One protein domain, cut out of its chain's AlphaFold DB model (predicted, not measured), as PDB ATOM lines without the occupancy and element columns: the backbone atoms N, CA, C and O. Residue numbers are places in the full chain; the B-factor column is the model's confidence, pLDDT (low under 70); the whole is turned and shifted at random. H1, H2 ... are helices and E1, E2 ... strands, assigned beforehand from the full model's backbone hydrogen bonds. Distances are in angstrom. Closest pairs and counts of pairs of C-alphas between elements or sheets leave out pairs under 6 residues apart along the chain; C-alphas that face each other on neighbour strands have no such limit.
ATOM      1  N   THR A   7     305.403 416.814 258.543       95.12
ATOM      2  CA  THR A   7     304.855 415.581 257.985       95.12
ATOM      3  C   THR A   7     304.256 415.846 256.604       95.12
ATOM      4  O   THR A   7     303.473 416.785 256.435       95.12
ATOM      5  N   ILE A   8     304.614 415.027 255.620       97.62
ATOM      6  CA  ILE A   8     303.937 414.921 254.326       97.62
ATOM      7  C   ILE A   8     303.224 413.574 254.250       97.62
ATOM      8  O   ILE A   8     303.759 412.560 254.696       97.62
ATOM      9  N   PHE A   9     302.024 413.571 253.686       98.56
ATOM     10  CA  PHE A   9     301.262 412.366 253.404       98.56
ATOM     11  C   PHE A   9     301.438 411.999 251.931       98.56
ATOM     12  O   PHE A   9     301.194 412.841 251.065       98.56
ATOM     13  N   LEU A  10     301.884 410.778 251.643       98.56
ATOM     14  CA  LEU A  10     302.044 410.295 250.272       98.56
ATOM     15  C   LEU A  10     300.762 409.604 249.807       98.56
ATOM     16  O   LEU A  10     300.293 408.662 250.441       98.56
ATOM     17  N   ASP A  11     300.217 410.083 248.696       98.19
ATOM     18  CA  ASP A  11     299.052 409.486 248.051       98.19
ATOM     19  C   ASP A  11     299.422 408.211 247.269       98.19
ATOM     20  O   ASP A  11     300.588 407.967 246.933       98.19
ATOM     21  N   ALA A  12     298.423 407.393 246.950       97.19
ATOM     22  CA  ALA A  12     298.583 406.111 246.286       97.19
ATOM     23  C   ALA A  12     299.234 406.229 244.899       97.19
ATOM     24  O   ALA A  12     300.092 405.416 244.561       97.19
ATOM     25  N   ASN A  13     298.891 407.257 244.111       95.56
ATOM     26  CA  ASN A  13     299.478 407.493 242.783       95.56
ATOM     27  C   ASN A  13     300.994 407.785 242.843       95.56
ATOM     28  O   ASN A  13     301.755 407.338 241.982       95.56
ATOM     29  N   VAL A  14     301.457 408.461 243.897       96.81
ATOM     30  CA  VAL A  14     302.871 408.739 244.166       96.81
ATOM     31  C   VAL A  14     303.564 407.489 244.687       96.81
ATOM     32  O   VAL A  14     304.654 407.149 244.221       96.81
ATOM     33  N   LEU A  15     302.925 406.768 245.612       96.75
ATOM     34  CA  LEU A  15     303.440 405.505 246.135       96.75
ATOM     35  C   LEU A  15     303.557 404.443 245.037       96.75
ATOM     36  O   LEU A  15     304.538 403.710 245.018       96.75
ATOM     37  N   ALA A  16     302.625 404.372 244.089       94.94
ATOM     38  CA  ALA A  16     302.643 403.405 242.991       94.94
ATOM     39  C   ALA A  16     303.664 403.740 241.886       94.94
ATOM     40  O   ALA A  16     303.869 402.934 240.979       94.94
ATOM     41  N   ALA A  17     304.321 404.906 241.940       92.88
ATOM     42  CA  ALA A  17     305.312 405.348 240.963       92.88
ATOM     43  C   ALA A  17     306.743 405.180 241.519       92.88
ATOM     44  O   ALA A  17     307.236 406.084 242.193       92.88
ATOM     45  N   PRO A  18     307.474 404.082 241.221       90.81
ATOM     46  CA  PRO A  18     308.724 403.760 241.918       90.81
ATOM     47  C   PRO A  18     309.803 404.840 241.804       90.81
ATOM     48  O   PRO A  18     310.472 405.132 242.786       90.81
ATOM     49  N   VAL A  19     309.944 405.471 240.632       92.00
ATOM     50  CA  VAL A  19     310.918 406.557 240.430       92.00
ATOM     51  C   VAL A  19     310.568 407.761 241.304       92.00
ATOM     52  O   VAL A  19     311.408 408.221 242.068       92.00
ATOM     53  N   THR A  20     309.322 408.237 241.243       95.12
ATOM     54  CA  THR A  20     308.846 409.377 242.040       95.12
ATOM     55  C   THR A  20     308.917 409.089 243.540       95.12
ATOM     56  O   THR A  20     309.400 409.926 244.299       95.12
ATOM     57  N   ARG A  21     308.499 407.889 243.963       94.88
ATOM     58  CA  ARG A  21     308.575 407.422 245.352       94.88
ATOM     59  C   ARG A  21     310.011 407.440 245.870       94.88
ATOM     60  O   ARG A  21     310.258 408.020 246.922       94.88
ATOM     61  N   THR A  22     310.956 406.857 245.131       94.06
ATOM     62  CA  THR A  22     312.375 406.849 245.520       94.06
ATOM     63  C   THR A  22     312.953 408.260 245.551       94.06
ATOM     64  O   THR A  22     313.633 408.600 246.516       94.06
ATOM     65  N   LEU A  23     312.651 409.105 244.553       95.81
ATOM     66  CA  LEU A  23     313.114 410.496 244.547       95.81
ATOM     67  C   LEU A  23     312.677 411.240 245.808       95.81
ATOM     68  O   LEU A  23     313.503 411.871 246.467       95.81
ATOM     69  N   LEU A  24     311.390 411.135 246.147       95.88
ATOM     70  CA  LEU A  24     310.821 411.766 247.330       95.88
ATOM     71  C   LEU A  24     311.462 411.233 248.605       95.88
ATOM     72  O   LEU A  24     312.038 412.022 249.345       95.88
ATOM     73  N   LEU A  25     311.381 409.925 248.855       95.25
ATOM     74  CA  LEU A  25     311.785 409.337 250.135       95.25
ATOM     75  C   LEU A  25     313.281 409.504 250.419       95.25
ATOM     76  O   LEU A  25     313.648 409.889 251.524       95.25
ATOM     77  N   VAL A  26     314.140 409.326 249.417       94.62
ATOM     78  CA  VAL A  26     315.589 409.514 249.594       94.62
ATOM     79  C   VAL A  26     315.940 410.996 249.719       94.62
ATOM     80  O   VAL A  26     316.798 411.380 250.516       94.62
ATOM     81  N   GLY A  27     315.291 411.854 248.927       93.62
ATOM     82  CA  GLY A  27     315.571 413.285 248.938       93.62
ATOM     83  C   GLY A  27     315.108 413.969 250.225       93.62
ATOM     84  O   GLY A  27     315.795 414.872 250.713       93.62
ATOM     85  N   ILE A  28     313.995 413.528 250.827       92.06
ATOM     86  CA  ILE A  28     313.510 414.124 252.079       92.06
ATOM     87  C   ILE A  28     314.436 413.883 253.266       92.06
ATOM     88  O   ILE A  28     314.450 414.716 254.158       92.06
ATOM     89  N   GLU A  29     315.272 412.841 253.264       86.38
ATOM     90  CA  GLU A  29     316.234 412.610 254.351       86.38
ATOM     91  C   GLU A  29     317.258 413.745 254.511       86.38
ATOM     92  O   GLU A  29     317.849 413.924 255.573       86.38
ATOM     93  N   ALA A  30     317.485 414.524 253.451       82.12
ATOM     94  CA  ALA A  30     318.377 415.680 253.464       82.12
ATOM     95  C   ALA A  30     317.637 417.010 253.711       82.12
ATOM     96  O   ALA A  30     318.241 418.084 253.602       82.12
ATOM     97  N   VAL A  31     316.338 416.971 254.025       83.56
ATOM     98  CA  VAL A  31     315.538 418.148 254.378       83.56
ATOM     99  C   VAL A  31     314.681 417.888 255.620       83.56
ATOM    100  O   VAL A  31     314.448 416.766 256.032       83.56
ATOM    101  N   ASP A  32     314.193 418.950 256.255       87.19
ATOM    102  CA  ASP A  32     313.396 418.849 257.487       87.19
ATOM    103  C   ASP A  32     311.928 418.448 257.197       87.19
ATOM    104  O   ASP A  32     311.009 419.273 257.273       87.19
ATOM    105  N   VAL A  33     311.728 417.207 256.737       91.31
ATOM    106  CA  VAL A  33     310.447 416.617 256.312       91.31
ATOM    107  C   VAL A  33     310.390 415.134 256.699       91.31
ATOM    108  O   VAL A  33     311.361 414.412 256.517       91.31
ATOM    109  N   ILE A  34     309.232 414.671 257.171       93.38
ATOM    110  CA  ILE A  34     308.939 413.253 257.429       93.38
ATOM    111  C   ILE A  34     307.826 412.816 256.481       93.38
ATOM    112  O   ILE A  34     306.792 413.477 256.414       93.38
ATOM    113  N   ALA A  35     308.007 411.708 255.765       96.25
ATOM    114  CA  ALA A  35     306.938 411.107 254.974       96.25
ATOM    115  C   ALA A  35     306.169 410.052 255.766       96.25
ATOM    116  O   ALA A  35     306.738 409.303 256.560       96.25
ATOM    117  N   THR A  36     304.870 409.973 255.505       97.38
ATOM    118  CA  THR A  36     303.988 408.931 256.026       97.38
ATOM    119  C   THR A  36     302.857 408.646 255.040       97.38
ATOM    120  O   THR A  36     302.641 409.407 254.094       97.38
ATOM    121  N   TRP A  37     302.156 407.537 255.243       98.31
ATOM    122  CA  TRP A  37     300.952 407.159 254.509       98.31
ATOM    123  C   TRP A  37     300.135 406.167 255.339       98.31
ATOM    124  O   TRP A  37     300.651 405.542 256.269       98.31
ATOM    125  N   SER A  38     298.852 406.031 255.013       98.38
ATOM    126  CA  SER A  38     297.934 405.116 255.694       98.38
ATOM    127  C   SER A  38     297.860 403.755 255.004       98.38
ATOM    128  O   SER A  38     298.301 403.590 253.865       98.38
ATOM    129  N   GLN A  39     297.211 402.792 255.669       98.06
ATOM    130  CA  GLN A  39     296.876 401.504 255.056       98.06
ATOM    131  C   GLN A  39     296.047 401.678 253.773       98.06
ATOM    132  O   GLN A  39     296.297 400.984 252.797       98.06
ATOM    133  N   ASN A  40     295.109 402.633 253.733       98.00
ATOM    134  CA  ASN A  40     294.267 402.849 252.551       98.00
ATOM    135  C   ASN A  40     295.092 403.288 251.334       98.00
ATOM    136  O   ASN A  40     294.868 402.792 250.231       98.00
ATOM    137  N   ALA A  41     296.045 404.205 251.536       98.06
ATOM    138  CA  ALA A  41     296.939 404.664 250.476       98.06
ATOM    139  C   ALA A  41     297.870 403.537 249.999       98.06
ATOM    140  O   ALA A  41     298.098 403.388 248.800       98.06
ATOM    141  N   GLU A  42     298.375 402.715 250.924       98.00
ATOM    142  CA  GLU A  42     299.213 401.554 250.603       98.00
ATOM    143  C   GLU A  42     298.451 400.486 249.810       98.00
ATOM    144  O   GLU A  42     298.939 400.022 248.777       98.00
ATOM    145  N   ASP A  43     297.246 400.125 250.254       97.25
ATOM    146  CA  ASP A  43     296.392 399.144 249.580       97.25
ATOM    147  C   ASP A  43     296.053 399.605 248.164       97.25
ATOM    148  O   ASP A  43     296.177 398.838 247.206       97.25
ATOM    149  N   GLU A  44     295.674 400.876 248.014       96.81
ATOM    150  CA  GLU A  44     295.370 401.449 246.709       96.81
ATOM    151  C   GLU A  44     296.600 401.502 245.801       96.81
ATOM    152  O   GLU A  44     296.513 401.151 244.622       96.81
ATOM    153  N   ALA A  45     297.765 401.866 246.337       96.56
ATOM    154  CA  ALA A  45     298.998 401.869 245.563       96.56
ATOM    155  C   ALA A  45     299.343 400.458 245.070       96.56
ATOM    156  O   ALA A  45     299.634 400.266 243.889       96.56
ATOM    157  N   ASN A  46     299.248 399.454 245.945       95.94
ATOM    158  CA  ASN A  46     299.520 398.059 245.607       95.94
ATOM    159  C   ASN A  46     298.586 397.519 244.514       95.94
ATOM    160  O   ASN A  46     299.045 396.754 243.666       95.94
ATOM    161  N   ARG A  47     297.314 397.947 244.471       93.88
ATOM    162  CA  ARG A  47     296.381 397.586 243.383       93.88
ATOM    163  C   ARG A  47     296.841 398.071 242.006       93.88
ATOM    164  O   ARG A  47     296.538 397.425 241.006       93.88
ATOM    165  N   HIS A  48     297.585 399.173 241.957       89.00
ATOM    166  CA  HIS A  48     298.063 399.801 240.723       89.00
ATOM    167  C   HIS A  48     299.509 399.424 240.358       89.00
ATOM    168  O   HIS A  48     300.016 399.821 239.304       89.00
ATOM    169  N   MET A  49     300.181 398.639 241.202       86.25
ATOM    170  CA  MET A  49     301.543 398.179 240.955       86.25
ATOM    171  C   MET A  49     301.582 397.051 239.921       86.25
ATOM    172  O   MET A  49     300.675 396.232 239.783       86.25
ATOM    173  N   ARG A  50     302.690 396.976 239.179       81.50
ATOM    174  CA  ARG A  50     302.909 395.889 238.216       81.50
ATOM    175  C   ARG A  50     303.114 394.557 238.962       81.50
ATOM    176  O   ARG A  50     303.855 394.563 239.941       81.50
ATOM    177  N   PRO A  51     302.627 393.406 238.452       75.94
ATOM    178  CA  PRO A  51     302.653 392.107 239.154       75.94
ATOM    179  C   PRO A  51     304.017 391.549 239.607       75.94
ATOM    180  O   PRO A  51     304.061 390.507 240.248       75.94
ATOM    181  N   ARG A  52     305.140 392.174 239.231       80.00
ATOM    182  CA  ARG A  52     306.508 391.750 239.591       80.00
ATOM    183  C   ARG A  52     307.338 392.859 240.240       80.00
ATOM    184  O   ARG A  52     308.529 392.676 240.462       80.00
ATOM    185  N   ALA A  53     306.747 394.028 240.464       82.88
ATOM    186  CA  ALA A  53     307.409 395.083 241.210       82.88
ATOM    187  C   ALA A  53     307.279 394.785 242.709       82.88
ATOM    188  O   ALA A  53     306.227 394.320 243.143       82.88
ATOM    189  N   MET A  54     308.324 395.085 243.483       88.06
ATOM    190  CA  MET A  54     308.249 395.099 244.946       88.06
ATOM    191  C   MET A  54     307.047 395.945 245.378       88.06
ATOM    192  O   MET A  54     306.907 397.095 244.937       88.06
ATOM    193  N   SER A  55     306.180 395.363 246.203       93.25
ATOM    194  CA  SER A  55     304.982 396.045 246.698       93.25
ATOM    195  C   SER A  55     305.356 397.227 247.600       93.25
ATOM    196  O   SER A  55     306.458 397.286 248.147       93.25
ATOM    197  N   VAL A  56     304.441 398.181 247.777       94.81
ATOM    198  CA  VAL A  56     304.632 399.289 248.728       94.81
ATOM    199  C   VAL A  56     304.743 398.752 250.154       94.81
ATOM    200  O   VAL A  56     305.577 399.231 250.914       94.81
ATOM    201  N   THR A  57     303.982 397.705 250.482       95.50
ATOM    202  CA  THR A  57     304.039 397.027 251.784       95.50
ATOM    203  C   THR A  57     305.403 396.407 252.042       95.50
ATOM    204  O   THR A  57     306.001 396.669 253.078       95.50
ATOM    205  N   GLU A  58     305.921 395.624 251.094       94.44
ATOM    206  CA  GLU A  58     307.243 395.002 251.202       94.44
ATOM    207  C   GLU A  58     308.343 396.060 251.299       94.44
ATOM    208  O   GLU A  58     309.190 395.984 252.183       94.44
ATOM    209  N   PHE A  59     308.290 397.099 250.460       93.56
ATOM    210  CA  PHE A  59     309.211 398.231 250.556       93.56
ATOM    211  C   PHE A  59     309.166 398.884 251.948       93.56
ATOM    212  O   PHE A  59     310.211 399.126 252.554       93.56
ATOM    213  N   ARG A  60     307.965 399.137 252.485       95.19
ATOM    214  CA  ARG A  60     307.789 399.757 253.801       95.19
ATOM    215  C   ARG A  60     308.376 398.912 254.921       95.19
ATOM    216  O   ARG A  60     308.997 399.469 255.815       95.19
ATOM    217  N   THR A  61     308.143 397.604 254.910       95.19
ATOM    218  CA  THR A  61     308.520 396.729 256.026       95.19
ATOM    219  C   THR A  61     309.962 396.245 255.958       95.19
ATOM    220  O   THR A  61     310.498 395.870 256.994       95.19
ATOM    221  N   THR A  62     310.583 396.238 254.774       91.62
ATOM    222  CA  THR A  62     311.929 395.663 254.578       91.62
ATOM    223  C   THR A  62     313.014 396.684 254.255       91.62
ATOM    224  O   THR A  62     314.177 396.415 254.529       91.62
ATOM    225  N   ILE A  63     312.658 397.825 253.654       89.19
ATOM    226  CA  ILE A  63     313.627 398.843 253.217       89.19
ATOM    227  C   ILE A  63     313.468 400.133 254.017       89.19
ATOM    228  O   ILE A  63     314.455 400.710 254.458       89.19
ATOM    229  N   TRP A  64     312.231 400.614 254.163       89.00
ATOM    230  CA  TRP A  64     311.956 401.908 254.800       89.00
ATOM    231  C   TRP A  64     311.697 401.810 256.310       89.00
ATOM    232  O   TRP A  64     311.788 402.813 257.007       89.00
ATOM    233  N   GLU A  65     311.357 400.615 256.797       91.25
ATOM    234  CA  GLU A  65     311.134 400.270 258.209       91.25
ATOM    235  C   GLU A  65     310.284 401.297 258.981       91.25
ATOM    236  O   GLU A  65     310.650 401.752 260.063       91.25
ATOM    237  N   ASN A  66     309.129 401.676 258.419       88.75
ATOM    238  CA  ASN A  66     308.253 402.689 259.016       88.75
ATOM    239  C   ASN A  66     306.843 402.163 259.308       88.75
ATOM    240  O   ASN A  66     306.281 401.345 258.565       88.75
ATOM    241  N   ASP A  67     306.248 402.710 260.363       95.00
ATOM    242  CA  ASP A  67     304.860 402.454 260.720       95.00
ATOM    243  C   ASP A  67     303.901 403.221 259.802       95.00
ATOM    244  O   ASP A  67     304.194 404.308 259.292       95.00
ATOM    245  N   LEU A  68     302.719 402.642 259.600       97.81
ATOM    246  CA  LEU A  68     301.624 403.314 258.908       97.81
ATOM    247  C   LEU A  68     301.032 404.418 259.783       97.81
ATOM    248  O   LEU A  68     300.924 404.286 261.004       97.81
ATOM    249  N   SER A  69     300.578 405.495 259.145       97.81
ATOM    250  CA  SER A  69     299.832 406.538 259.839       97.81
ATOM    251  C   SER A  69     298.456 406.035 260.293       97.81
ATOM    252  O   SER A  69     297.902 405.100 259.706       97.81
ATOM    253  N   PRO A  70     297.824 406.710 261.270       97.69
ATOM    254  CA  PRO A  70     296.434 406.446 261.613       97.69
ATOM    255  C   PRO A  70     295.491 406.613 260.414       97.69
ATOM    256  O   PRO A  70     295.684 407.491 259.571       97.69
ATOM    257  N   THR A  71     294.422 405.820 260.398       97.56
ATOM    258  CA  THR A  71     293.300 405.992 259.468       97.56
ATOM    259  C   THR A  71     292.348 407.071 259.976       97.56
ATOM    260  O   THR A  71     291.862 407.032 261.114       97.56
ATOM    261  N   GLY A  72     292.042 408.033 259.115       97.38
ATOM    262  CA  GLY A  72     291.085 409.092 259.365       97.38
ATOM    263  C   GLY A  72     289.646 408.595 259.397       97.38
ATOM    264  O   GLY A  72     289.251 407.655 258.708       97.38
ATOM    265  N   LYS A  73     288.824 409.262 260.209       96.75
ATOM    266  CA  LYS A  73     287.400 408.942 260.379       96.75
ATOM    267  C   LYS A  73     286.522 409.962 259.658       96.75
ATOM    268  O   LYS A  73     286.862 411.141 259.591       96.75
ATOM    269  N   ARG A  74     285.320 409.530 259.257       96.25
ATOM    270  CA  ARG A  74     284.268 410.370 258.643       96.25
ATOM    271  C   ARG A  74     284.740 411.098 257.366       96.25
ATOM    272  O   ARG A  74     284.578 412.314 257.289       96.25
ATOM    273  N   PRO A  75     285.264 410.384 256.350       97.38
ATOM    274  CA  PRO A  75     285.703 411.000 255.090       97.38
ATOM    275  C   PRO A  75     284.581 411.796 254.404       97.38
ATOM    276  O   PRO A  75     284.817 412.824 253.781       97.38
ATOM    277  N   SER A  76     283.324 411.392 254.603       97.75
ATOM    278  CA  SER A  76     282.142 412.046 254.038       97.75
ATOM    279  C   SER A  76     281.938 413.510 254.451       97.75
ATOM    280  O   SER A  76     281.072 414.154 253.851       97.75
ATOM    281  N   LYS A  77     282.685 414.052 255.430       97.88
ATOM    282  CA  LYS A  77     282.645 415.486 255.780       97.88
ATOM    283  C   LYS A  77     283.323 416.383 254.735       97.88
ATOM    284  O   LYS A  77     282.957 417.548 254.644       97.88
ATOM    285  N   TYR A  78     284.258 415.848 253.949       98.38
ATOM    286  CA  TYR A  78     285.028 416.597 252.951       98.38
ATOM    287  C   TYR A  78     284.253 416.717 251.639       98.38
ATOM    288  O   TYR A  78     284.464 415.964 250.690       98.38
ATOM    289  N   LYS A  79     283.251 417.598 251.621       98.00
ATOM    290  CA  LYS A  79     282.285 417.695 250.515       98.00
ATOM    291  C   LYS A  79     282.861 418.328 249.253       98.00
ATOM    292  O   LYS A  79     282.331 418.056 248.180       98.00
ATOM    293  N   ALA A  80     283.897 419.155 249.374       97.94
ATOM    294  CA  ALA A  80     284.534 419.796 248.227       97.94
ATOM    295  C   ALA A  80     285.556 418.875 247.537       97.94
ATOM    296  O   ALA A  80     285.895 419.098 246.379       97.94
ATOM    297  N   THR A  81     286.045 417.860 248.247       98.44
ATOM    298  CA  THR A  81     286.948 416.817 247.749       98.44
ATOM    299  C   THR A  81     286.157 415.723 247.035       98.44
ATOM    300  O   THR A  81     285.068 415.337 247.492       98.44
ATOM    301  N   LYS A  82     286.698 415.229 245.914       98.19
ATOM    302  CA  LYS A  82     286.102 414.134 245.142       98.19
ATOM    303  C   LYS A  82     285.922 412.896 246.014       98.19
ATOM    304  O   LYS A  82     286.724 412.617 246.898       98.19
ATOM    305  N   ASP A  83     284.849 412.154 245.761       97.69
ATOM    306  CA  ASP A  83     284.396 411.055 246.618       97.69
ATOM    307  C   ASP A  83     285.466 409.983 246.872       97.69
ATOM    308  O   ASP A  83     285.571 409.513 248.006       97.69
ATOM    309  N   ALA A  84     286.267 409.642 245.856       95.88
ATOM    310  CA  ALA A  84     287.342 408.654 245.956       95.88
ATOM    311  C   ALA A  84     288.484 409.109 246.889       95.88
ATOM    312  O   ALA A  84     289.020 408.306 247.650       95.88
ATOM    313  N   ASP A  85     288.778 410.410 246.918       98.12
ATOM    314  CA  ASP A  85     289.946 410.990 247.597       98.12
ATOM    315  C   ASP A  85     289.648 411.473 249.021       98.12
ATOM    316  O   ASP A  85     290.546 411.820 249.796       98.12
ATOM    317  N   ARG A  86     288.373 411.463 249.427       98.50
ATOM    318  CA  ARG A  86     287.960 411.881 250.776       98.50
ATOM    319  C   ARG A  86     288.636 411.080 251.881       98.50
ATOM    320  O   ARG A  86     288.903 411.634 252.949       98.50
ATOM    321  N   GLN A  87     288.871 409.784 251.663       98.62
ATOM    322  CA  GLN A  87     289.559 408.953 252.651       98.62
ATOM    323  C   GLN A  87     291.042 409.318 252.747       98.62
ATOM    324  O   GLN A  87     291.545 409.438 253.860       98.62
ATOM    325  N   ILE A  88     291.704 409.607 251.624       98.50
ATOM    326  CA  ILE A  88     293.094 410.082 251.603       98.50
ATOM    327  C   ILE A  88     293.230 411.405 252.363       98.50
ATOM    328  O   ILE A  88     294.102 411.538 253.223       98.50
ATOM    329  N   LEU A  89     292.315 412.359 252.149       98.69
ATOM    330  CA  LEU A  89     292.301 413.599 252.930       98.69
ATOM    331  C   LEU A  89     292.045 413.340 254.425       98.69
ATOM    332  O   LEU A  89     292.683 413.955 255.280       98.69
ATOM    333  N   ALA A  90     291.137 412.421 254.771       98.69
ATOM    334  CA  ALA A  90     290.894 412.047 256.164       98.69
ATOM    335  C   ALA A  90     292.151 411.494 256.842       98.69
ATOM    336  O   ALA A  90     292.449 411.875 257.977       98.69
ATOM    337  N   ASP A  91     292.865 410.617 256.147       98.75
ATOM    338  CA  ASP A  91     294.079 409.967 256.628       98.75
ATOM    339  C   ASP A  91     295.217 410.973 256.802       98.75
ATOM    340  O   ASP A  91     295.850 411.010 257.856       98.75
ATOM    341  N   ALA A  92     295.410 411.870 255.833       98.50
ATOM    342  CA  ALA A  92     296.407 412.931 255.920       98.50
ATOM    343  C   ALA A  92     296.165 413.866 257.115       98.50
ATOM    344  O   ALA A  92     297.103 414.229 257.831       98.50
ATOM    345  N   VAL A  93     294.903 414.213 257.385       98.06
ATOM    346  CA  VAL A  93     294.527 415.004 258.566       98.06
ATOM    347  C   VAL A  93     294.780 414.227 259.859       98.06
ATOM    348  O   VAL A  93     295.327 414.786 260.809       98.06
ATOM    349  N   ALA A  94     294.439 412.936 259.906       98.31
ATOM    350  CA  ALA A  94     294.706 412.087 261.070       98.31
ATOM    351  C   ALA A  94     296.211 411.912 261.344       98.31
ATOM    352  O   ALA A  94     296.616 411.811 262.501       98.31
ATOM    353  N   ALA A  95     297.030 411.947 260.294       97.44
ATOM    354  CA  ALA A  95     298.487 411.935 260.361       97.44
ATOM    355  C   ALA A  95     299.109 413.304 260.708       97.44
ATOM    356  O   ALA A  95     300.335 413.421 260.766       97.44
ATOM    357  N   ASN A  96     298.293 414.348 260.914       96.56
ATOM    358  CA  ASN A  96     298.738 415.730 261.114       96.56
ATOM    359  C   ASN A  96     299.678 416.216 259.989       96.56
ATOM    360  O   ASN A  96     300.664 416.922 260.224       96.56
ATOM    361  N   ALA A  97     299.399 415.793 258.754       97.12
ATOM    362  CA  ALA A  97     300.206 416.154 257.604       97.12
ATOM    363  C   ALA A  97     300.037 417.638 257.258       97.12
ATOM    364  O   ALA A  97     298.939 418.193 257.241       97.12
ATOM    365  N   ALA A  98     301.152 418.288 256.938       96.69
ATOM    366  CA  ALA A  98     301.155 419.640 256.398       96.69
ATOM    367  C   ALA A  98     300.793 419.650 254.906       96.69
ATOM    368  O   ALA A  98     300.222 420.631 254.422       96.69
ATOM    369  N   PHE A  99     301.130 418.572 254.192       98.06
ATOM    370  CA  PHE A  99     300.908 418.442 252.759       98.06
ATOM    371  C   PHE A  99     300.453 417.030 252.389       98.06
ATOM    372  O   PHE A  99     300.946 416.065 252.969       98.06
ATOM    373  N   ILE A 100     299.576 416.931 251.394       98.69
ATOM    374  CA  ILE A 100     299.321 415.711 250.622       98.69
ATOM    375  C   ILE A 100     300.152 415.819 249.349       98.69
ATOM    376  O   ILE A 100     300.033 416.809 248.624       98.69
ATOM    377  N   ILE A 101     301.002 414.832 249.086       98.62
ATOM    378  CA  ILE A 101     301.787 414.750 247.855       98.62
ATOM    379  C   ILE A 101     301.080 413.783 246.913       98.62
ATOM    380  O   ILE A 101     300.989 412.594 247.211       98.62
ATOM    381  N   THR A 102     300.575 414.309 245.801       98.25
ATOM    382  CA  THR A 102     299.689 413.597 244.867       98.25
ATOM    383  C   THR A 102     299.870 414.126 243.447       98.25
ATOM    384  O   THR A 102     300.189 415.303 243.263       98.25
ATOM    385  N   THR A 103     299.683 413.288 242.426       96.44
ATOM    386  CA  THR A 103     299.622 413.771 241.035       96.44
ATOM    387  C   THR A 103     298.271 414.392 240.681       96.44
ATOM    388  O   THR A 103     298.230 415.242 239.793       96.44
ATOM    389  N   ASP A 104     297.217 414.056 241.428       96.50
ATOM    390  CA  ASP A 104     295.820 414.417 241.153       96.50
ATOM    391  C   ASP A 104     295.366 415.555 242.080       96.50
ATOM    392  O   ASP A 104     294.420 415.465 242.860       96.50
ATOM    393  N   VAL A 105     296.109 416.665 242.052       98.12
ATOM    394  CA  VAL A 105     295.893 417.799 242.971       98.12
ATOM    395  C   VAL A 105     294.487 418.391 242.836       98.12
ATOM    396  O   VAL A 105     293.934 418.913 243.808       98.12
ATOM    397  N   ASP A 106     293.896 418.339 241.642       97.38
ATOM    398  CA  ASP A 106     292.563 418.863 241.376       97.38
ATOM    399  C   ASP A 106     291.413 418.023 241.948       97.38
ATOM    400  O   ASP A 106     290.269 418.498 241.955       97.38
ATOM    401  N   ASP A 107     291.716 416.863 242.523       97.75
ATOM    402  CA  ASP A 107     290.740 415.976 243.162       97.75
ATOM    403  C   ASP A 107     290.460 416.404 244.611       97.75
ATOM    404  O   ASP A 107     289.385 416.151 245.166       97.75
ATOM    405  N   PHE A 108     291.376 417.190 245.184       98.38
ATOM    406  CA  PHE A 108     291.259 417.768 246.514       98.38
ATOM    407  C   PHE A 108     290.602 419.152 246.469       98.38
ATOM    408  O   PHE A 108     291.051 420.081 245.783       98.38
ATOM    409  N   GLY A 109     289.511 419.303 247.223       97.81
ATOM    410  CA  GLY A 109     288.726 420.531 247.266       97.81
ATOM    411  C   GLY A 109     289.406 421.613 248.097       97.81
ATOM    412  O   GLY A 109     289.689 421.406 249.276       97.81
ATOM    413  N   GLU A 110     289.617 422.802 247.525       97.25
ATOM    414  CA  GLU A 110     290.331 423.892 248.207       97.25
ATOM    415  C   GLU A 110     289.683 424.299 249.542       97.25
ATOM    416  O   GLU A 110     290.393 424.537 250.518       97.25
ATOM    417  N   ALA A 111     288.349 424.305 249.622       97.25
ATOM    418  CA  ALA A 111     287.629 424.623 250.854       97.25
ATOM    419  C   ALA A 111     287.935 423.633 251.995       97.25
ATOM    420  O   ALA A 111     288.142 424.055 253.137       97.25
ATOM    421  N   ASP A 112     288.017 422.333 251.691       98.31
ATOM    422  CA  ASP A 112     288.357 421.305 252.680       98.31
ATOM    423  C   ASP A 112     289.829 421.446 253.111       98.31
ATOM    424  O   ASP A 112     290.133 421.458 254.305       98.31
ATOM    425  N   LEU A 113     290.738 421.649 252.147       98.00
ATOM    426  CA  LEU A 113     292.173 421.836 252.396       98.00
ATOM    427  C   LEU A 113     292.455 423.056 253.293       98.00
ATOM    428  O   LEU A 113     293.198 422.961 254.273       98.00
ATOM    429  N   VAL A 114     291.836 424.204 252.994       96.75
ATOM    430  CA  VAL A 114     291.976 425.437 253.789       96.75
ATOM    431  C   VAL A 114     291.433 425.245 255.205       96.75
ATOM    432  O   VAL A 114     292.083 425.675 256.161       96.75
ATOM    433  N   THR A 115     290.287 424.571 255.349       96.44
ATOM    434  CA  THR A 115     289.664 424.289 256.654       96.44
ATOM    435  C   THR A 115     290.586 423.462 257.546       96.44
ATOM    436  O   THR A 115     290.803 423.811 258.707       96.44
ATOM    437  N   GLU A 116     291.189 422.412 256.990       96.50
ATOM    438  CA  GLU A 116     292.080 421.505 257.723       96.50
ATOM    439  C   GLU A 116     293.538 422.009 257.785       96.50
ATOM    440  O   GLU A 116     294.400 421.378 258.394       96.50
ATOM    441  N   LYS A 117     293.833 423.178 257.193       95.31
ATOM    442  CA  LYS A 117     295.173 423.801 257.134       95.31
ATOM    443  C   LYS A 117     296.249 422.899 256.511       95.31
ATOM    444  O   LYS A 117     297.434 423.025 256.851       95.31
ATOM    445  N   ILE A 118     295.837 422.058 255.573       96.00
ATOM    446  CA  ILE A 118     296.676 421.187 254.748       96.00
ATOM    447  C   ILE A 118     296.687 421.717 253.305       96.00
ATOM    448  O   ILE A 118     295.846 422.530 252.921       96.00
ATOM    449  N   ALA A 119     297.669 421.318 252.502       97.88
ATOM    450  CA  ALA A 119     297.703 421.637 251.075       97.88
ATOM    451  C   ALA A 119     298.002 420.386 250.244       97.88
ATOM    452  O   ALA A 119     298.809 419.556 250.654       97.88
ATOM    453  N   ALA A 120     297.371 420.266 249.081       98.44
ATOM    454  CA  ALA A 120     297.692 419.242 248.095       98.44
ATOM    455  C   ALA A 120     298.736 419.803 247.121       98.44
ATOM    456  O   ALA A 120     298.592 420.926 246.629       98.44
ATOM    457  N   VAL A 121     299.809 419.052 246.882       98.25
ATOM    458  CA  VAL A 121     300.969 419.511 246.108       98.25
ATOM    459  C   VAL A 121     301.430 418.413 245.163       98.25
ATOM    460  O   VAL A 121     301.620 417.267 245.569       98.25
ATOM    461  N   ASN A 122     301.673 418.785 243.910       97.94
ATOM    462  CA  ASN A 122     302.276 417.896 242.936       97.94
ATOM    463  C   ASN A 122     303.715 417.525 243.362       97.94
ATOM    464  O   ASN A 122     304.464 418.413 243.786       97.94
ATOM    465  N   PRO A 123     304.133 416.248 243.247       97.62
ATOM    466  CA  PRO A 123     305.463 415.808 243.664       97.62
ATOM    467  C   PRO A 123     306.603 416.557 242.963       97.62
ATOM    468  O   PRO A 123     307.589 416.886 243.617       97.62
ATOM    469  N   ASP A 124     306.467 416.869 241.670       97.06
ATOM    470  CA  ASP A 124     307.477 417.613 240.911       97.06
ATOM    471  C   ASP A 124     307.675 419.021 241.485       97.06
ATOM    472  O   ASP A 124     308.783 419.406 241.861       97.06
ATOM    473  N   LEU A 125     306.572 419.756 241.673       97.12
ATOM    474  CA  LEU A 125     306.599 421.084 242.285       97.12
ATOM    475  C   LEU A 125     307.173 421.037 243.709       97.12
ATOM    476  O   LEU A 125     307.986 421.890 244.073       97.12
ATOM    477  N   PHE A 126     306.764 420.057 244.520       97.12
ATOM    478  CA  PHE A 126     307.251 419.921 245.891       97.12
ATOM    479  C   PHE A 126     308.767 419.706 245.929       97.12
ATOM    480  O   PHE A 126     309.463 420.425 246.650       97.12
ATOM    481  N   MET A 127     309.284 418.758 245.138       97.31
ATOM    482  CA  MET A 127     310.715 418.461 245.078       97.31
ATOM    483  C   MET A 127     311.509 419.654 244.546       97.31
ATOM    484  O   MET A 127     312.456 420.066 245.209       97.31
ATOM    485  N   ARG A 189     297.366 420.501 234.948       87.94
ATOM    486  CA  ARG A 189     296.881 421.894 234.967       87.94
ATOM    487  C   ARG A 189     296.940 422.525 236.357       87.94
ATOM    488  O   ARG A 189     297.058 423.741 236.472       87.94
ATOM    489  N   VAL A 190     296.807 421.709 237.399       94.56
ATOM    490  CA  VAL A 190     296.798 422.140 238.794       94.56
ATOM    491  C   VAL A 190     297.938 421.435 239.514       94.56
ATOM    492  O   VAL A 190     297.960 420.216 239.611       94.56
ATOM    493  N   LEU A 191     298.891 422.214 240.021       96.00
ATOM    494  CA  LEU A 191     300.074 421.690 240.718       96.00
ATOM    495  C   LEU A 191     300.022 421.905 242.229       96.00
ATOM    496  O   LEU A 191     300.816 421.334 242.973       96.00
ATOM    497  N   TYR A 192     299.119 422.767 242.683       97.56
ATOM    498  CA  TYR A 192     298.994 423.145 244.077       97.56
ATOM    499  C   TYR A 192     297.558 423.569 244.390       97.56
ATOM    500  O   TYR A 192     296.955 424.307 243.608       97.56
ATOM    501  N   ARG A 193     297.045 423.160 245.555       97.38
ATOM    502  CA  ARG A 193     295.812 423.680 246.163       97.38
ATOM    503  C   ARG A 193     295.929 423.754 247.681       97.38
ATOM    504  O   ARG A 193     296.591 422.927 248.306       97.38
ATOM    505  N   GLY A 194     295.217 424.704 248.281       96.12
ATOM    506  CA  GLY A 194     295.151 424.885 249.730       96.12
ATOM    507  C   GLY A 194     295.918 426.108 250.226       96.12
ATOM    508  O   GLY A 194     296.447 426.910 249.466       96.12
ATOM    509  N   GLY A 195     295.931 426.290 251.543       94.44
ATOM    510  CA  GLY A 195     296.379 427.535 252.167       94.44
ATOM    511  C   GLY A 195     297.712 427.422 252.888       94.44
ATOM    512  O   GLY A 195     297.843 428.035 253.936       94.44
ATOM    513  N   ARG A 196     298.685 426.620 252.437       95.19
ATOM    514  CA  ARG A 196     299.933 426.368 253.191       95.19
ATOM    515  C   ARG A 196     301.191 426.469 252.333       95.19
ATOM    516  O   ARG A 196     301.368 425.710 251.389       95.19
ATOM    517  N   CYS A 197     302.103 427.371 252.691       95.19
ATOM    518  CA  CYS A 197     303.312 427.598 251.898       95.19
ATOM    519  C   CYS A 197     304.273 426.399 251.922       95.19
ATOM    520  O   CYS A 197     304.687 425.993 253.002       95.19
ATOM    521  N   ILE A 198     304.726 425.909 250.766       94.88
ATOM    522  CA  ILE A 198     305.631 424.748 250.661       94.88
ATOM    523  C   ILE A 198     306.951 424.983 251.429       94.88
ATOM    524  O   ILE A 198     307.392 424.136 252.205       94.88
ATOM    525  N   ILE A 199     307.562 426.166 251.292       92.44
ATOM    526  CA  ILE A 199     308.872 426.480 251.891       92.44
ATOM    527  C   ILE A 199     308.785 426.699 253.407       92.44
ATOM    528  O   ILE A 199     309.516 426.072 254.183       92.44
ATOM    529  N   CYS A 200     307.918 427.614 253.854       91.88
ATOM    530  CA  CYS A 200     307.874 428.034 255.258       91.88
ATOM    531  C   CYS A 200     306.766 427.356 256.079       91.88
ATOM    532  O   CYS A 200     306.743 427.521 257.297       91.88
ATOM    533  N   ALA A 201     305.854 426.619 255.438       91.12
ATOM    534  CA  ALA A 201     304.694 425.937 256.025       91.12
ATOM    535  C   ALA A 201     303.750 426.804 256.857       91.12
ATOM    536  O   ALA A 201     302.917 426.277 257.590       91.12
ATOM    537  N   ARG A 202     303.853 428.130 256.734       92.06
ATOM    538  CA  ARG A 202     302.860 429.036 257.309       92.06
ATOM    539  C   ARG A 202     301.604 428.979 256.456       92.06
ATOM    540  O   ARG A 202     301.702 428.921 255.227       92.06
ATOM    541  N   SER A 203     300.460 429.010 257.125       92.00
ATOM    542  CA  SER A 203     299.169 429.009 256.459       92.00
ATOM    543  C   SER A 203     298.690 430.421 256.131       92.00
ATOM    544  O   SER A 203     298.959 431.368 256.870       92.00
ATOM    545  N   VAL A 204     297.938 430.537 255.044       92.25
ATOM    546  CA  VAL A 204     297.131 431.690 254.662       92.25
ATOM    547  C   VAL A 204     295.674 431.252 254.589       92.25
ATOM    548  O   VAL A 204     295.370 430.125 254.215       92.25
ATOM    549  N   THR A 205     294.759 432.151 254.929       89.62
ATOM    550  CA  THR A 205     293.315 431.916 254.760       89.62
ATOM    551  C   THR A 205     292.847 432.121 253.321       89.62
ATOM    552  O   THR A 205     291.727 431.766 252.985       89.62
ATOM    553  N   ARG A 206     293.706 432.720 252.493       91.88
ATOM    554  CA  ARG A 206     293.463 433.102 251.105       91.88
ATOM    555  C   ARG A 206     294.554 432.502 250.212       91.88
ATOM    556  O   ARG A 206     295.624 433.116 250.117       91.88
ATOM    557  N   PRO A 207     294.345 431.286 249.667       92.19
ATOM    558  CA  PRO A 207     295.307 430.577 248.816       92.19
ATOM    559  C   PRO A 207     295.867 431.409 247.662       92.19
ATOM    560  O   PRO A 207     297.043 431.278 247.337       92.19
ATOM    561  N   GLU A 208     295.083 432.341 247.115       93.19
ATOM    562  CA  GLU A 208     295.476 433.237 246.023       93.19
ATOM    563  C   GLU A 208     296.639 434.183 246.378       93.19
ATOM    564  O   GLU A 208     297.233 434.810 245.505       93.19
ATOM    565  N   ARG A 209     296.997 434.285 247.666       92.19
ATOM    566  CA  ARG A 209     298.190 435.011 248.133       92.19
ATOM    567  C   ARG A 209     299.491 434.226 247.962       92.19
ATOM    568  O   ARG A 209     300.561 434.775 248.225       92.19
ATOM    569  N   LEU A 210     299.409 432.946 247.604       94.56
ATOM    570  CA  LEU A 210     300.560 432.099 247.328       94.56
ATOM    571  C   LEU A 210     300.826 432.067 245.823       94.56
ATOM    572  O   LEU A 210     299.927 431.857 245.015       94.56
ATOM    573  N   THR A 211     302.090 432.206 245.445       93.81
ATOM    574  CA  THR A 211     302.557 432.009 244.073       93.81
ATOM    575  C   THR A 211     303.103 430.593 243.966       93.81
ATOM    576  O   THR A 211     304.075 430.268 244.645       93.81
ATOM    577  N   LEU A 212     302.445 429.733 243.176       89.62
ATOM    578  CA  LEU A 212     302.775 428.300 243.060       89.62
ATOM    579  C   LEU A 212     302.922 427.611 244.432       89.62
ATOM    580  O   LEU A 212     303.864 426.867 244.688       89.62
ATOM    581  N   GLY A 213     302.015 427.923 245.361       94.19
ATOM    582  CA  GLY A 213     302.053 427.360 246.710       94.19
ATOM    583  C   GLY A 213     303.136 427.929 247.626       94.19
ATOM    584  O   GLY A 213     303.382 427.372 248.695       94.19
ATOM    585  N   CYS A 214     303.781 429.042 247.267       95.69
ATOM    586  CA  CYS A 214     304.795 429.701 248.088       95.69
ATOM    587  C   CYS A 214     304.438 431.148 248.429       95.69
ATOM    588  O   CYS A 214     303.846 431.868 247.631       95.69
ATOM    589  N   HIS A 215     304.834 431.606 249.619       95.12
ATOM    590  CA  HIS A 215     304.818 433.041 249.897       95.12
ATOM    591  C   HIS A 215     305.813 433.742 248.960       95.12
ATOM    592  O   HIS A 215     306.930 433.236 248.828       95.12
ATOM    593  N   PRO A 216     305.489 434.928 248.415       93.31
ATOM    594  CA  PRO A 216     306.414 435.680 247.564       93.31
ATOM    595  C   PRO A 216     307.789 435.893 248.211       93.31
ATOM    596  O   PRO A 216     308.816 435.638 247.595       93.31
ATOM    597  N   ALA A 217     307.812 436.232 249.505       91.94
ATOM    598  CA  ALA A 217     309.049 436.418 250.267       91.94
ATOM    599  C   ALA A 217     309.904 435.145 250.419       91.94
ATOM    600  O   ALA A 217     311.077 435.244 250.756       91.94
ATOM    601  N   CYS A 218     309.331 433.952 250.222       90.69
ATOM    602  CA  CYS A 218     310.086 432.701 250.250       90.69
ATOM    603  C   CYS A 218     310.740 432.381 248.900       90.69
ATOM    604  O   CYS A 218     311.727 431.656 248.890       90.69
ATOM    605  N   LEU A 219     310.207 432.911 247.795       85.56
ATOM    606  CA  LEU A 219     310.741 432.698 246.447       85.56
ATOM    607  C   LEU A 219     311.957 433.585 246.155       85.56
ATOM    608  O   LEU A 219     312.813 433.210 245.373       85.56
ATOM    609  N   THR A 220     312.061 434.742 246.811       75.31
ATOM    610  CA  THR A 220     313.197 435.671 246.661       75.31
ATOM    611  C   THR A 220     314.440 435.262 247.456       75.31
ATOM    612  O   THR A 220     315.475 435.910 247.358       75.31
ATOM    613  N   THR A 221     314.317 434.242 248.305       55.56
ATOM    614  CA  THR A 221     315.372 433.752 249.211       55.56
ATOM    615  C   THR A 221     315.837 432.330 248.883       55.56
ATOM    616  O   THR A 221     316.587 431.760 249.674       55.56
TER     617      THR A 221
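Overview. This is residues 7 to 127 and 189 to 221 of the 222 residues of an uncharacterized protein of Nocardioidaceae bacterium (UniProt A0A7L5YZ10). A small, twisted five-stranded sheet runs through the core, with H2 over one face and H7 on that same face beside the strands, and with H5 and H6 on the opposite face, H5 over E1 and E3 and H6 beside the strands. H3 and H4 lie at one end of the whole, past the ends of E1 and E2, while residues 195 to 215 and H8 make the other end, beyond E5. The printed part has 154 residues, with eight named helices and five named strands that follow each other along the chain as E1 H1 H2 E2 H3 H4 H5 E3 H6 E4 H7 E5 H8; the mixed sheet runs E2 E1 E3 E4 E5. The class is mixed, helices and strands, with 76 residues in named elements, under half. It is compact, with a radius of gyration of the C-alphas of 14.9 A and spans of 44 by 37 by 27 A.

Along the chain. E1, residues 7 to 10, begins at C-alpha 7 (304.855, 415.581, 257.985). H1 is residues 12 to 15, H2 residues 18 to 28 and 15.3 A long, and E2 residues 33 to 36. H3, residues 39 to 48, is 14.5 A long; H4 is residues 56 to 64. H5, residues 86 to 94, is 12.3 A long and begins at C-alpha 86 (287.960, 411.881, 250.776). E3 is residues 99 to 101, H6 110 to 116, E4 119 to 121, H7 123 to 127 and E5 192 to 194. H8, residues 216 to 219, ends at C-alpha 219 (310.741, 432.698, 246.447).

Arrangement. E2 and E1 are parallel (N 8 and O 34, 2.8 A), as are E1 and E3 (N 9 and O 99, 2.8 A) and E3 and E4 (N 121 and O 100, 2.8 A). E4 and E5 are antiparallel, with N 120 and O 193 at 2.9 A. E1, H1 H2, E2 and E3, H6, E4 are strand-helix-strand units, parallel neighbour strands with helices between, both with right-handed crossovers. H2 runs along the strands at a height of 10.4 A over the sheet; H5, on the opposite face, has a height of 9.7 A. H1 and H3 touch, closest at the C-alphas of Ala 12 and Ala 45, 4.3 A. H3 and H4 touch at the C-alphas of Asn 46 and Val 56, 6.1 A. H8 touches no helix. Every O i to N i+4 pair is within hydrogen-bond range in H2, H3, H5, H6 and H7, and 4 of 5 in H4; H1 and H8 are too short for one.

Size, cuts and confidence. The C-alphas farthest apart, of Pro 51 and Ala 217, are 46.1 A apart. Residues 128 to 188 are not printed; C-alphas 127 and 189 are 17.5 A apart across this cut. The links H4 to H5 and E5 to H8 are long. Mean pLDDT of the printed part is 94.5, and residue 221 is under 70.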